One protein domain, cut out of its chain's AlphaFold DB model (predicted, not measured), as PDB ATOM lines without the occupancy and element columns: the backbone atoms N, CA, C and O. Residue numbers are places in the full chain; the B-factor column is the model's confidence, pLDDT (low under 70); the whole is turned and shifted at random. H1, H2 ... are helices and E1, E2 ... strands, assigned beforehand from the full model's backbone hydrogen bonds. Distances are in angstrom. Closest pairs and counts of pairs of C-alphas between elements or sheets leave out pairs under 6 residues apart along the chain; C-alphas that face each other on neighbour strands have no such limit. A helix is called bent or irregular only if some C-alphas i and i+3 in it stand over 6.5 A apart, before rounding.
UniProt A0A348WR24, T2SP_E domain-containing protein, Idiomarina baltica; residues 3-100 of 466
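This is residues 3 to 100 of the 466 residues of the protein "T2SP_E domain-containing protein" of Idiomarina baltica (UniProt A0A348WR24). A small three-stranded sheet makes the core, with helices on both of its faces in three layers: H3 and H4 on one face, H5 on the other. H2 packs beside edge strand E1, and the short H1 packs on H5, far from the core. The 98 printed residues hold five named helices and three named strands, in the order H1 H2 E1 E2 H3 H4 E3 H5; the mixed sheet runs E1 E2 E3, and the class is mostly helix. The whole is compact and rounded, with a radius of gyration of the C-alphas of 12.0 A and spans of 34 by 30 by 27 A.

H1, residues 10 to 14, begins at C-alpha 10 (237.348, 209.454, 248.137) and is 6.1 A long. H2, residues 20 to 35, measures 23.3 A; it is neither bent nor irregular, but only just: C-alphas 21 and 24 are 6.1 A apart. E1, residues 43 to 45, spans 7.1 A from C-alpha 43 (227.999, 219.401, 249.088). E2, residues 50 to 53, spans 9.9 A. H3, residues 55 to 60, is 8.7 A long, and H4, residues 62 to 76, 20.8 A. E3, residues 81 to 84, spans 10.5 A. H5, residues 87 to 99, is 18.2 A long and ends at C-alpha 99 (243.317, 222.255, 257.118).

E1 and E2 form an antiparallel hairpin, with N 44 and O 52 2.9 A apart, within hydrogen-bond range. E2 and E3 are parallel, with N 51 and O 81 within range at 2.8 A; E2, H3, H4 and E3 make a strand-helix-strand unit, parallel neighbour strands joined through helices, with a right-handed crossover. H4 is on the sheet at a height of 9.1 A and runs along the strands, at 16 degrees to E2 on the local plane. H5 is on the opposite face at a height of 9.4 A, over E1 and slantwise to the strands; the closest C-alphas, of Met 43 and Ile 90, are 6.4 A apart. H2 only grazes the sheet, with residues 20 to 30. H2 and H4 only just touch, with 3 pairs of C-alphas within 8 A, the closest those of Ile 22 and Leu 72 at 7.3 A. H1 touches H5, closest at the C-alphas of Ala 10 and Val 89, 5.6 A. In H1, H3, H4 and H5 every O i to N i+4 pair is within hydrogen-bond range; in H2, 10 of 12 are.

The C-alphas farthest apart, of Gly 37 and Gln 77, are 34.6 A apart. The printed part has no cut and no long link. Mean pLDDT of the printed part is 85.2; residues 3 to 4, 14 to 15 and 100 are under 70.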
ATOM      1  N   ASP A   3     220.593 206.674 239.750       54.06
ATOM      2  CA  ASP A   3     221.400 205.547 239.219       54.06
ATOM      3  C   ASP A   3     222.191 205.837 237.927       54.06
ATOM      4  O   ASP A   3     223.011 205.029 237.503       54.06
ATOM      5  N   ALA A   4     221.932 206.970 237.265       64.81
ATOM      6  CA  ALA A   4     222.606 207.368 236.027       64.81
ATOM      7  C   ALA A   4     223.679 208.452 236.246       64.81
ATOM      8  O   ALA A   4     224.321 208.874 235.284       64.81
ATOM      9  N   MET A   5     223.853 208.935 237.482       77.00
ATOM     10  CA  MET A   5     224.820 209.979 237.817       77.00
ATOM     11  C   MET A   5     226.179 209.386 238.217       77.00
ATOM     12  O   MET A   5     226.232 208.322 238.832       77.00
ATOM     13  N   PRO A   6     227.295 210.066 237.901       84.12
ATOM     14  CA  PRO A   6     228.618 209.594 238.288       84.12
ATOM     15  C   PRO A   6     228.776 209.621 239.814       84.12
ATOM     16  O   PRO A   6     228.572 210.660 240.445       84.12
ATOM     17  N   HIS A   7     229.162 208.482 240.393       85.50
ATOM     18  CA  HIS A   7     229.504 208.349 241.807       85.50
ATOM     19  C   HIS A   7     231.020 208.450 241.996       85.50
ATOM     20  O   HIS A   7     231.775 207.690 241.390       85.50
ATOM     21  N   LEU A   8     231.461 209.386 242.831       82.50
ATOM     22  CA  LEU A   8     232.867 209.626 243.135       82.50
ATOM     23  C   LEU A   8     233.242 208.959 244.455       82.50
ATOM     24  O   LEU A   8     232.556 209.114 245.468       82.50
ATOM     25  N   ASP A   9     234.359 208.241 244.431       78.62
ATOM     26  CA  ASP A   9     235.016 207.745 245.631       78.62
ATOM     27  C   ASP A   9     235.928 208.822 246.247       78.62
ATOM     28  O   ASP A   9     236.129 209.912 245.699       78.62
ATOM     29  N   ALA A  10     236.483 208.522 247.421       70.50
ATOM     30  CA  ALA A  10     237.348 209.454 248.137       70.50
ATOM     31  C   ALA A  10     238.586 209.845 247.320       70.50
ATOM     32  O   ALA A  10     238.950 211.018 247.266       70.50
ATOM     33  N   LYS A  11     239.184 208.888 246.606       72.38
ATOM     34  CA  LYS A  11     240.392 209.105 245.810       72.38
ATOM     35  C   LYS A  11     240.152 210.055 244.635       72.38
ATOM     36  O   LYS A  11     240.989 210.918 244.374       72.38
ATOM     37  N   ALA A  12     239.017 209.928 243.951       75.38
ATOM     38  CA  ALA A  12     238.621 210.824 242.870       75.38
ATOM     39  C   ALA A  12     238.325 212.242 243.384       75.38
ATOM     40  O   ALA A  12     238.697 213.223 242.739       75.38
ATOM     41  N   LEU A  13     237.707 212.359 244.565       77.38
ATOM     42  CA  LEU A  13     237.350 213.652 245.145       77.38
ATOM     43  C   LEU A  13     238.564 214.410 245.707       77.38
ATOM     44  O   LEU A  13     238.656 215.621 245.525       77.38
ATOM     45  N   TYR A  14     239.528 213.716 246.321       69.06
ATOM     46  CA  TYR A  14     240.762 214.335 246.827       69.06
ATOM     47  C   TYR A  14     241.686 214.864 245.721       69.06
ATOM     48  O   TYR A  14     242.504 215.743 245.979       69.06
ATOM     49  N   GLY A  15     241.557 214.361 244.490       67.12
ATOM     50  CA  GLY A  15     242.273 214.885 243.323       67.12
ATOM     51  C   GLY A  15     241.682 216.179 242.747       67.12
ATOM     52  O   GLY A  15     242.262 216.747 241.825       67.12
ATOM     53  N   CYS A  16     240.535 216.638 243.256       78.88
ATOM     54  CA  CYS A  16     239.851 217.828 242.762       78.88
ATOM     55  C   CYS A  16     240.247 219.089 243.544       78.88
ATOM     56  O   CYS A  16     240.294 219.088 244.774       78.88
ATOM     57  N   THR A  17     240.434 220.205 242.839       84.69
ATOM     58  CA  THR A  17     240.641 221.518 243.469       84.69
ATOM     59  C   THR A  17     239.295 222.152 243.810       84.69
ATOM     60  O   THR A  17     238.501 222.438 242.911       84.69
ATOM     61  N   ILE A  18     239.020 222.366 245.100       89.12
ATOM     62  CA  ILE A  18     237.782 223.010 245.569       89.12
ATOM     63  C   ILE A  18     237.824 224.507 245.256       89.12
ATOM     64  O   ILE A  18     238.835 225.167 245.493       89.12
ATOM     65  N   HIS A  19     236.711 225.050 244.756       89.88
ATOM     66  CA  HIS A  19     236.626 226.463 244.402       89.88
ATOM     67  C   HIS A  19     236.619 227.355 245.665       89.88
ATOM     68  O   HIS A  19     235.671 227.277 246.454       89.88
ATOM     69  N   PRO A  20     237.583 228.278 245.841       82.81
ATOM     70  CA  PRO A  20     237.818 228.996 247.104       82.81
ATOM     71  C   PRO A  20     236.646 229.868 247.565       82.81
ATOM     72  O   PRO A  20     236.342 229.936 248.752       82.81
ATOM     73  N   VAL A  21     235.960 230.532 246.630       82.25
ATOM     74  CA  VAL A  21     234.821 231.408 246.963       82.25
ATOM     75  C   VAL A  21     233.566 230.608 247.322       82.25
ATOM     76  O   VAL A  21     232.803 230.997 248.199       82.25
ATOM     77  N   ILE A  22     233.359 229.464 246.667       88.62
ATOM     78  CA  ILE A  22     232.167 228.629 246.859       88.62
ATOM     79  C   ILE A  22     232.332 227.752 248.100       88.62
ATOM     80  O   ILE A  22     231.356 227.470 248.786       88.62
ATOM     81  N   PHE A  23     233.572 227.392 248.437       89.12
ATOM     82  CA  PHE A  23     233.924 226.673 249.656       89.12
ATOM     83  C   PHE A  23     233.286 227.281 250.916       89.12
ATOM     84  O   PHE A  23     232.688 226.547 251.697       89.12
ATOM     85  N   GLN A  24     233.322 228.610 251.074       84.62
ATOM     86  CA  GLN A  24     232.712 229.289 252.227       84.62
ATOM     87  C   GLN A  24     231.198 229.051 252.316       84.62
ATOM     88  O   GLN A  24     230.649 228.874 253.401       84.62
ATOM     89  N   TYR A  25     230.523 229.015 251.167       87.62
ATOM     90  CA  TYR A  25     229.091 228.749 251.090       87.62
ATOM     91  C   TYR A  25     228.775 227.271 251.373       87.62
ATOM     92  O   TYR A  25     227.817 226.971 252.082       87.62
ATOM     93  N   CYS A  26     229.618 226.348 250.897       90.19
ATOM     94  CA  CYS A  26     229.529 224.928 251.242       90.19
ATOM     95  C   CYS A  26     229.714 224.688 252.748       90.19
ATOM     96  O   CYS A  26     228.961 223.913 253.327       90.19
ATOM     97  N   GLU A  27     230.677 225.358 253.392       86.94
ATOM     98  CA  GLU A  27     230.875 225.262 254.846       86.94
ATOM     99  C   GLU A  27     229.681 225.811 255.630       86.94
ATOM    100  O   GLU A  27     229.260 225.202 256.611       86.94
ATOM    101  N   MET A  28     229.108 226.934 255.191       88.81
ATOM    102  CA  MET A  28     227.919 227.507 255.822       88.81
ATOM    103  C   MET A  28     226.740 226.524 255.794       88.81
ATOM    104  O   MET A  28     226.134 226.277 256.834       88.81
ATOM    105  N   LEU A  29     226.442 225.936 254.628       89.31
ATOM    106  CA  LEU A  29     225.372 224.941 254.488       89.31
ATOM    107  C   LEU A  29     225.649 223.679 255.306       89.31
ATOM    108  O   LEU A  29     224.742 223.137 255.928       89.31
ATOM    109  N   LEU A  30     226.905 223.231 255.333       88.06
ATOM    110  CA  LEU A  30     227.301 222.062 256.105       88.06
ATOM    111  C   LEU A  30     227.068 222.268 257.608       88.06
ATOM    112  O   LEU A  30     226.539 221.377 258.265       88.06
ATOM    113  N   ASN A  31     227.429 223.440 258.136       81.25
ATOM    114  CA  ASN A  31     227.193 223.781 259.539       81.25
ATOM    115  C   ASN A  31     225.694 223.905 259.838       81.25
ATOM    116  O   ASN A  31     225.237 223.386 260.849       81.25
ATOM    117  N   GLN A  32     224.921 224.519 258.937       85.69
ATOM    118  CA  GLN A  32     223.469 224.618 259.093       85.69
ATOM    119  C   GLN A  32     222.811 223.231 259.163       85.69
ATOM    120  O   GLN A  32     222.008 222.975 260.056       85.69
ATOM    121  N   TRP A  33     223.157 222.316 258.255       88.12
ATOM    122  CA  TRP A  33     222.598 220.961 258.275       88.12
ATOM    123  C   TRP A  33     223.041 220.158 259.495       88.12
ATOM    124  O   TRP A  33     222.261 219.348 259.990       88.12
ATOM    125  N   HIS A  34     224.248 220.400 260.004       77.81
ATOM    126  CA  HIS A  34     224.711 219.802 261.252       77.81
ATOM    127  C   HIS A  34     223.891 220.289 262.457       77.81
ATOM    128  O   HIS A  34     223.423 219.470 263.245       77.81
ATOM    129  N   ASP A  35     223.627 221.596 262.557       75.19
ATOM    130  CA  ASP A  35     222.789 222.175 263.621       75.19
ATOM    131  C   ASP A  35     221.339 221.641 263.578       75.19
ATOM    132  O   ASP A  35     220.663 221.554 264.605       75.19
ATOM    133  N   GLU A  36     220.869 221.237 262.395       81.88
ATOM    134  CA  GLU A  36     219.566 220.598 262.164       81.88
ATOM    135  C   GLU A  36     219.580 219.063 262.369       81.88
ATOM    136  O   GLU A  36     218.545 218.413 262.201       81.88
ATOM    137  N   GLY A  37     220.724 218.459 262.719       79.25
ATOM    138  CA  GLY A  37     220.884 217.007 262.895       79.25
ATOM    139  C   GLY A  37     220.847 216.194 261.592       79.25
ATOM    140  O   GLY A  37     220.579 214.993 261.610       79.25
ATOM    141  N   CYS A  38     221.081 216.838 260.446       80.81
ATOM    142  CA  CYS A  38     221.071 216.237 259.110       80.81
ATOM    143  C   CYS A  38     222.493 215.899 258.631       80.81
ATOM    144  O   CYS A  38     222.954 216.385 257.592       80.81
ATOM    145  N   ASP A  39     223.197 215.044 259.372       75.81
ATOM    146  CA  ASP A  39     224.590 214.694 259.077       75.81
ATOM    147  C   ASP A  39     224.766 213.871 257.798       75.81
ATOM    148  O   ASP A  39     225.881 213.618 257.375       75.81
ATOM    149  N   ASP A  40     223.726 213.457 257.096       85.38
ATOM    150  CA  ASP A  40     223.830 212.806 255.787       85.38
ATOM    151  C   ASP A  40     223.763 213.789 254.603       85.38
ATOM    152  O   ASP A  40     223.882 213.364 253.451       85.38
ATOM    153  N   LYS A  41     223.662 215.101 254.869       89.06
ATOM    154  CA  LYS A  41     223.715 216.162 253.854       89.06
ATOM    155  C   LYS A  41     225.115 216.774 253.752       89.06
ATOM    156  O   LYS A  41     225.686 217.250 254.728       89.06
ATOM    157  N   ALA A  42     225.685 216.765 252.547       91.75
ATOM    158  CA  ALA A  42     226.934 217.463 252.240       91.75
ATOM    159  C   ALA A  42     227.033 217.828 250.752       91.75
ATOM    160  O   ALA A  42     226.520 217.103 249.890       91.75
ATOM    161  N   MET A  43     227.725 218.932 250.451       93.88
ATOM    162  CA  MET A  43     227.999 219.401 249.088       93.88
ATOM    163  C   MET A  43     229.367 220.064 248.977       93.88
ATOM    164  O   MET A  43     229.807 220.716 249.917       93.88
ATOM    165  N   LEU A  44     229.998 219.975 247.808       93.81
ATOM    166  CA  LEU A  44     231.140 220.810 247.447       93.81
ATOM    167  C   LEU A  44     231.135 221.152 245.956       93.81
ATOM    168  O   LEU A  44     230.469 220.493 245.159       93.81
ATOM    169  N   ALA A  45     231.919 222.158 245.577       93.38
ATOM    170  CA  ALA A  45     232.126 222.532 244.186       93.38
ATOM    171  C   ALA A  45     233.611 222.707 243.871       93.38
ATOM    172  O   ALA A  45     234.371 223.243 244.682       93.38
ATOM    173  N   THR A  46     234.017 222.272 242.684       90.75
ATOM    174  CA  THR A  46     235.402 222.349 242.212       90.75
ATOM    175  C   THR A  46     235.606 223.528 241.263       90.75
ATOM    176  O   THR A  46     234.664 224.035 240.655       90.75
ATOM    177  N   GLU A  47     236.858 223.941 241.077       88.88
ATOM    178  CA  GLU A  47     237.228 224.958 240.081       88.88
ATOM    179  C   GLU A  47     236.950 224.511 238.637       88.88
ATOM    180  O   GLU A  47     236.767 225.343 237.753       88.88
ATOM    181  N   SER A  48     236.864 223.199 238.395       87.62
ATOM    182  CA  SER A  48     236.583 222.611 237.080       87.62
ATOM    183  C   SER A  48     235.094 222.569 236.712       87.62
ATOM    184  O   SER A  48     234.741 221.940 235.717       87.62
ATOM    185  N   GLY A  49     234.211 223.185 237.506       87.88
ATOM    186  CA  GLY A  49     232.769 223.196 237.235       87.88
ATOM    187  C   GLY A  49     232.031 221.923 237.663       87.88
ATOM    188  O   GLY A  49     230.919 221.676 237.196       87.88
ATOM    189  N   LEU A  50     232.620 221.114 238.552       92.38
ATOM    190  CA  LEU A  50     231.983 219.923 239.116       92.38
ATOM    191  C   LEU A  50     231.297 220.261 240.445       92.38
ATOM    192  O   LEU A  50     231.938 220.736 241.382       92.38
ATOM    193  N   LEU A  51     230.000 219.978 240.531       93.94
ATOM    194  CA  LEU A  51     229.187 220.056 241.739       93.94
ATOM    195  C   LEU A  51     228.959 218.644 242.284       93.94
ATOM    196  O   LEU A  51     228.291 217.825 241.653       93.94
ATOM    197  N   VAL A  52     229.504 218.367 243.465       94.56
ATOM    198  CA  VAL A  52     229.396 217.064 244.128       94.56
ATOM    199  C   VAL A  52     228.460 217.179 245.321       94.56
ATOM    200  O   VAL A  52     228.651 218.049 246.170       94.56
ATOM    201  N   CYS A  53     227.458 216.308 245.416       94.81
ATOM    202  CA  CYS A  53     226.529 216.289 246.544       94.81
ATOM    203  C   CYS A  53     226.219 214.878 247.046       94.81
ATOM    204  O   CYS A  53     226.281 213.901 246.307       94.81
ATOM    205  N   SER A  54     225.848 214.773 248.319       93.94
ATOM    206  CA  SER A  54     225.266 213.547 248.877       93.94
ATOM    207  C   SER A  54     223.915 213.216 248.231       93.94
ATOM    208  O   SER A  54     223.207 214.117 247.773       93.94
ATOM    209  N   ALA A  55     223.521 211.940 248.249       89.56
ATOM    210  CA  ALA A  55     222.202 211.514 247.768       89.56
ATOM    211  C   ALA A  55     221.060 212.250 248.497       89.56
ATOM    212  O   ALA A  55     220.135 212.744 247.856       89.56
ATOM    213  N   ARG A  56     221.194 212.439 249.818       88.12
ATOM    214  CA  ARG A  56     220.210 213.143 250.651       88.12
ATOM    215  C   ARG A  56     219.988 214.591 250.213       88.12
ATOM    216  O   ARG A  56     218.857 215.051 250.121       88.12
ATOM    217  N   VAL A  57     221.064 215.307 249.886       91.56
ATOM    218  CA  VAL A  57     220.969 216.666 249.328       91.56
ATOM    219  C   VAL A  57     220.259 216.663 247.980       91.56
ATOM    220  O   VAL A  57     219.446 217.545 247.713       91.56
ATOM    221  N   PHE A  58     220.579 215.702 247.113       89.69
ATOM    222  CA  PHE A  58     219.978 215.627 245.786       89.69
ATOM    223  C   PHE A  58     218.454 215.454 245.857       89.69
ATOM    224  O   PHE A  58     217.728 216.034 245.048       89.69
ATOM    225  N   GLU A  59     217.982 214.690 246.841       87.56
ATOM    226  CA  GLU A  59     216.568 214.392 247.062       87.56
ATOM    227  C   GLU A  59     215.830 215.497 247.834       87.56
ATOM    228  O   GLU A  59     214.710 215.852 247.468       87.56
ATOM    229  N   GLU A  60     216.451 216.065 248.873       88.62
ATOM    230  CA  GLU A  60     215.755 216.909 249.856       88.62
ATOM    231  C   GLU A  60     216.169 218.392 249.843       88.62
ATOM    232  O   GLU A  60     215.394 219.234 250.290       88.62
ATOM    233  N   ALA A  61     217.353 218.746 249.329       88.75
ATOM    234  CA  ALA A  61     217.926 220.102 249.395       88.75
ATOM    235  C   ALA A  61     218.066 220.734 247.996       88.75
ATOM    236  O   ALA A  61     219.142 221.130 247.530       88.75
ATOM    237  N   ARG A  62     216.941 220.773 247.269       90.00
ATOM    238  CA  ARG A  62     216.890 221.226 245.872       90.00
ATOM    239  C   ARG A  62     217.275 222.699 245.706       90.00
ATOM    240  O   ARG A  62     217.964 223.022 244.741       90.00
ATOM    241  N   LEU A  63     216.813 223.569 246.604       89.38
ATOM    242  CA  LEU A  63     217.038 225.016 246.521       89.38
ATOM    243  C   LEU A  63     218.518 225.355 246.714       89.38
ATOM    244  O   LEU A  63     219.097 226.113 245.941       89.38
ATOM    245  N   GLU A  64     219.148 224.740 247.708       92.12
ATOM    246  CA  GLU A  64     220.566 224.881 248.022       92.12
ATOM    247  C   GLU A  64     221.421 224.407 246.847       92.12
ATOM    248  O   GLU A  64     222.354 225.103 246.440       92.12
ATOM    249  N   ARG A  65     221.045 223.275 246.236       93.19
ATOM    250  CA  ARG A  65     221.706 222.750 245.038       93.19
ATOM    251  C   ARG A  65     221.587 223.693 243.843       93.19
ATOM    252  O   ARG A  65     222.596 223.961 243.200       93.19
ATOM    253  N   GLU A  66     220.392 224.201 243.541       91.44
ATOM    254  CA  GLU A  66     220.178 225.128 242.418       91.44
ATOM    255  C   GLU A  66     220.918 226.462 242.625       91.44
ATOM    256  O   GLU A  66     221.502 226.999 241.681       91.44
ATOM    257  N   ASN A  67     220.972 226.966 243.864       91.50
ATOM    258  CA  ASN A  67     221.735 228.166 244.211       91.50
ATOM    259  C   ASN A  67     223.237 227.967 243.980       91.50
ATOM    260  O   ASN A  67     223.891 228.825 243.383       91.50
ATOM    261  N   LEU A  68     223.779 226.829 244.418       91.12
ATOM    262  CA  LEU A  68     225.200 226.517 244.286       91.12
ATOM    263  C   LEU A  68     225.584 226.214 242.830       91.12
ATOM    264  O   LEU A  68     226.649 226.625 242.377       91.12
ATOM    265  N   GLU A  69     224.692 225.576 242.070       92.19
ATOM    266  CA  GLU A  69     224.849 225.352 240.630       92.19
ATOM    267  C   GLU A  69     224.901 226.678 239.858       92.19
ATOM    268  O   GLU A  69     225.770 226.870 239.004       92.19
ATOM    269  N   LYS A  70     224.007 227.622 240.176       90.88
ATOM    270  CA  LYS A  70     224.018 228.959 239.572       90.88
ATOM    271  C   LYS A  70     225.305 229.708 239.911       90.88
ATOM    272  O   LYS A  70     225.961 230.223 239.011       90.88
ATOM    273  N   LEU A  71     225.683 229.712 241.188       91.19
ATOM    274  CA  LEU A  71     226.904 230.353 241.671       91.19
ATOM    275  C   LEU A  71     228.143 229.797 240.944       91.19
ATOM    276  O   LEU A  71     228.968 230.557 240.443       91.19
ATOM    277  N   LEU A  72     228.249 228.471 240.835       92.31
ATOM    278  CA  LEU A  72     229.355 227.804 240.151       92.31
ATOM    279  C   LEU A  72     229.393 228.128 238.656       92.31
ATOM    280  O   LEU A  72     230.472 228.376 238.121       92.31
ATOM    281  N   ARG A  73     228.237 228.170 237.988       92.12
ATOM    282  CA  ARG A  73     228.124 228.571 236.579       92.12
ATOM    283  C   ARG A  73     228.594 230.009 236.355       92.12
ATOM    284  O   ARG A  73     229.331 230.258 235.403       92.12
ATOM    285  N   ASP A  74     228.209 230.927 237.238       89.81
ATOM    286  CA  ASP A  74     228.588 232.340 237.154       89.81
ATOM    287  C   ASP A  74     230.110 232.526 237.324       89.81
ATOM    288  O   ASP A  74     230.719 233.315 236.598       89.81
ATOM    289  N   TYR A  75     230.746 231.753 238.214       87.25
ATOM    290  CA  TYR A  75     232.199 231.801 238.426       87.25
ATOM    291  C   TYR A  75     233.014 231.079 237.346       87.25
ATOM    292  O   TYR A  75     234.056 231.583 236.932       87.25
ATOM    293  N   THR A  76     232.566 229.911 236.878       86.00
ATOM    294  CA  THR A  76     233.348 229.074 235.945       86.00
ATOM    295  C   THR A  76     233.082 229.385 234.476       86.00
ATOM    296  O   THR A  76     233.886 229.003 233.628       86.00
ATOM    297  N   GLN A  77     231.970 230.063 234.154       86.56
ATOM    298  CA  GLN A  77     231.509 230.300 232.778       86.56
ATOM    299  C   GLN A  77     231.379 228.998 231.957       86.56
ATOM    300  O   GLN A  77     231.485 229.001 230.730       86.56
ATOM    301  N   GLN A  78     231.152 227.871 232.638       81.00
ATOM    302  CA  GLN A  78     231.055 226.532 232.060       81.00
ATOM    303  C   GLN A  78     229.770 225.826 232.518       81.00
ATOM    304  O   GLN A  78     229.195 226.181 233.553       81.00
ATOM    305  N   PRO A  79     229.272 224.835 231.751       83.62
ATOM    306  CA  PRO A  79     228.153 224.014 232.198       83.62
ATOM    307  C   PRO A  79     228.558 223.199 233.432       83.62
ATOM    308  O   PRO A  79     229.575 222.509 233.419       83.62
ATOM    309  N   VAL A  80     227.736 223.261 234.481       90.50
ATOM    310  CA  VAL A  80     227.984 222.527 235.727       90.50
ATOM    311  C   VAL A  80     227.725 221.041 235.521       90.50
ATOM    312  O   VAL A  80     226.654 220.644 235.060       90.50
ATOM    313  N   GLN A  81     228.701 220.219 235.895       91.62
ATOM    314  CA  GLN A  81     228.550 218.769 235.953       91.62
ATOM    315  C   GLN A  81     228.148 218.360 237.367       91.62
ATOM    316  O   GLN A  81     228.714 218.856 238.335       91.62
ATOM    317  N   LEU A  82     227.183 217.453 237.494       91.19
ATOM    318  CA  LEU A  82     226.718 216.948 238.784       91.19
ATOM    319  C   LEU A  82     227.260 215.538 239.036       91.19
ATOM    320  O   LEU A  82     227.171 214.675 238.162       91.19
ATOM    321  N   ALA A  83     227.755 215.299 240.247       91.94
ATOM    322  CA  ALA A  83     228.200 213.990 240.710       91.94
ATOM    323  C   ALA A  83     227.735 213.712 242.144       91.94
ATOM    324  O   ALA A  83     227.448 214.629 242.916       91.94
ATOM    325  N   LEU A  84     227.676 212.432 242.497       92.25
ATOM    326  CA  LEU A  84     227.285 211.967 243.822       92.25
ATOM    327  C   LEU A  84     228.494 211.428 244.585       92.25
ATOM    328  O   LEU A  84     229.357 210.782 244.006       92.25
ATOM    329  N   ALA A  85     228.541 211.648 245.894       89.25
ATOM    330  CA  ALA A  85     229.505 211.003 246.785       89.25
ATOM    331  C   ALA A  85     228.889 210.810 248.176       89.25
ATOM    332  O   ALA A  85     227.923 211.488 248.532       89.25
ATOM    333  N   ASP A  86     229.435 209.886 248.969       86.38
ATOM    334  CA  ASP A  86     229.028 209.727 250.371       86.38
ATOM    335  C   ASP A  86     229.277 211.045 251.127       86.38
ATOM    336  O   ASP A  86     230.306 211.705 250.943       86.38
ATOM    337  N   ALA A  87     228.330 211.446 251.978       84.38
ATOM    338  CA  ALA A  87     228.418 212.701 252.715       84.38
ATOM    339  C   ALA A  87     229.693 212.782 253.575       84.38
ATOM    340  O   ALA A  87     230.288 213.855 253.707       84.38
ATOM    341  N   ARG A  88     230.175 211.637 254.082       81.25
ATOM    342  CA  ARG A  88     231.451 211.517 254.800       81.25
ATOM    343  C   ARG A  88     232.633 211.883 253.909       81.25
ATOM    344  O   ARG A  88     233.509 212.619 254.349       81.25
ATOM    345  N   VAL A  89     232.638 211.424 252.659       83.06
ATOM    346  CA  VAL A  89     233.713 211.688 251.691       83.06
ATOM    347  C   VAL A  89     233.763 213.173 251.317       83.06
ATOM    348  O   VAL A  89     234.836 213.776 251.305       83.06
ATOM    349  N   ILE A  90     232.604 213.798 251.091       86.62
ATOM    350  CA  ILE A  90     232.504 215.236 250.789       86.62
ATOM    351  C   ILE A  90     232.992 216.080 251.971       86.62
ATOM    352  O   ILE A  90     233.784 217.005 251.788       86.62
ATOM    353  N   ARG A  91     232.567 215.746 253.197       84.75
ATOM    354  CA  ARG A  91     233.032 216.422 254.417       84.75
ATOM    355  C   ARG A  91     234.531 216.288 254.619       84.75
ATOM    356  O   ARG A  91     235.195 217.268 254.946       84.75
ATOM    357  N   ALA A  92     235.061 215.093 254.395       76.56
ATOM    358  CA  ALA A  92     236.484 214.824 254.491       76.56
ATOM    359  C   ALA A  92     237.279 215.681 253.486       76.56
ATOM    360  O   ALA A  92     238.290 216.279 253.858       76.56
ATOM    361  N   ALA A  93     236.791 215.844 252.252       83.25
ATOM    362  CA  ALA A  93     237.399 216.722 251.248       83.25
ATOM    363  C   ALA A  93     237.347 218.215 251.634       83.25
ATOM    364  O   ALA A  93     238.364 218.906 251.545       83.25
ATOM    365  N   LEU A  94     236.209 218.713 252.131       85.06
ATOM    366  CA  LEU A  94     236.092 220.093 252.630       85.06
ATOM    367  C   LEU A  94     237.035 220.355 253.814       85.06
ATOM    368  O   LEU A  94     237.717 221.380 253.857       85.06
ATOM    369  N   LEU A  95     237.128 219.406 254.750       79.75
ATOM    370  CA  LEU A  95     238.049 219.483 255.880       79.75
ATOM    371  C   LEU A  95     239.508 219.498 255.410       79.75
ATOM    372  O   LEU A  95     240.285 220.329 255.875       79.75
ATOM    373  N   THR A  96     239.857 218.633 254.449       78.75
ATOM    374  CA  THR A  96     241.191 218.583 253.825       78.75
ATOM    375  C   THR A  96     241.598 219.954 253.315       78.75
ATOM    376  O   THR A  96     242.687 220.437 253.625       78.75
ATOM    377  N   TYR A  97     240.700 220.580 252.554       81.06
ATOM    378  CA  TYR A  97     240.911 221.886 251.952       81.06
ATOM    379  C   TYR A  97     241.095 222.976 253.010       81.06
ATOM    380  O   TYR A  97     242.012 223.787 252.906       81.06
ATOM    381  N   ARG A  98     240.297 222.940 254.086       78.69
ATOM    382  CA  ARG A  98     240.411 223.872 255.216       78.69
ATOM    383  C   ARG A  98     241.732 223.748 255.968       78.69
ATOM    384  O   ARG A  98     242.317 224.753 256.362       78.69
ATOM    385  N   THR A  99     242.172 222.518 256.232       75.25
ATOM    386  CA  THR A  99     243.317 222.255 257.118       75.25
ATOM    387  C   THR A  99     244.640 222.056 256.382       75.25
ATOM    388  O   THR A  99     245.684 221.974 257.029       75.25
ATOM    389  N   GLY A 100     244.618 221.940 255.049       69.00
ATOM    390  CA  GLY A 100     245.794 221.638 254.224       69.00
ATOM    391  C   GLY A 100     246.409 220.260 254.502       69.00
ATOM    392  O   GLY A 100     247.572 220.021 254.183       69.00
TER     393      GLY A 100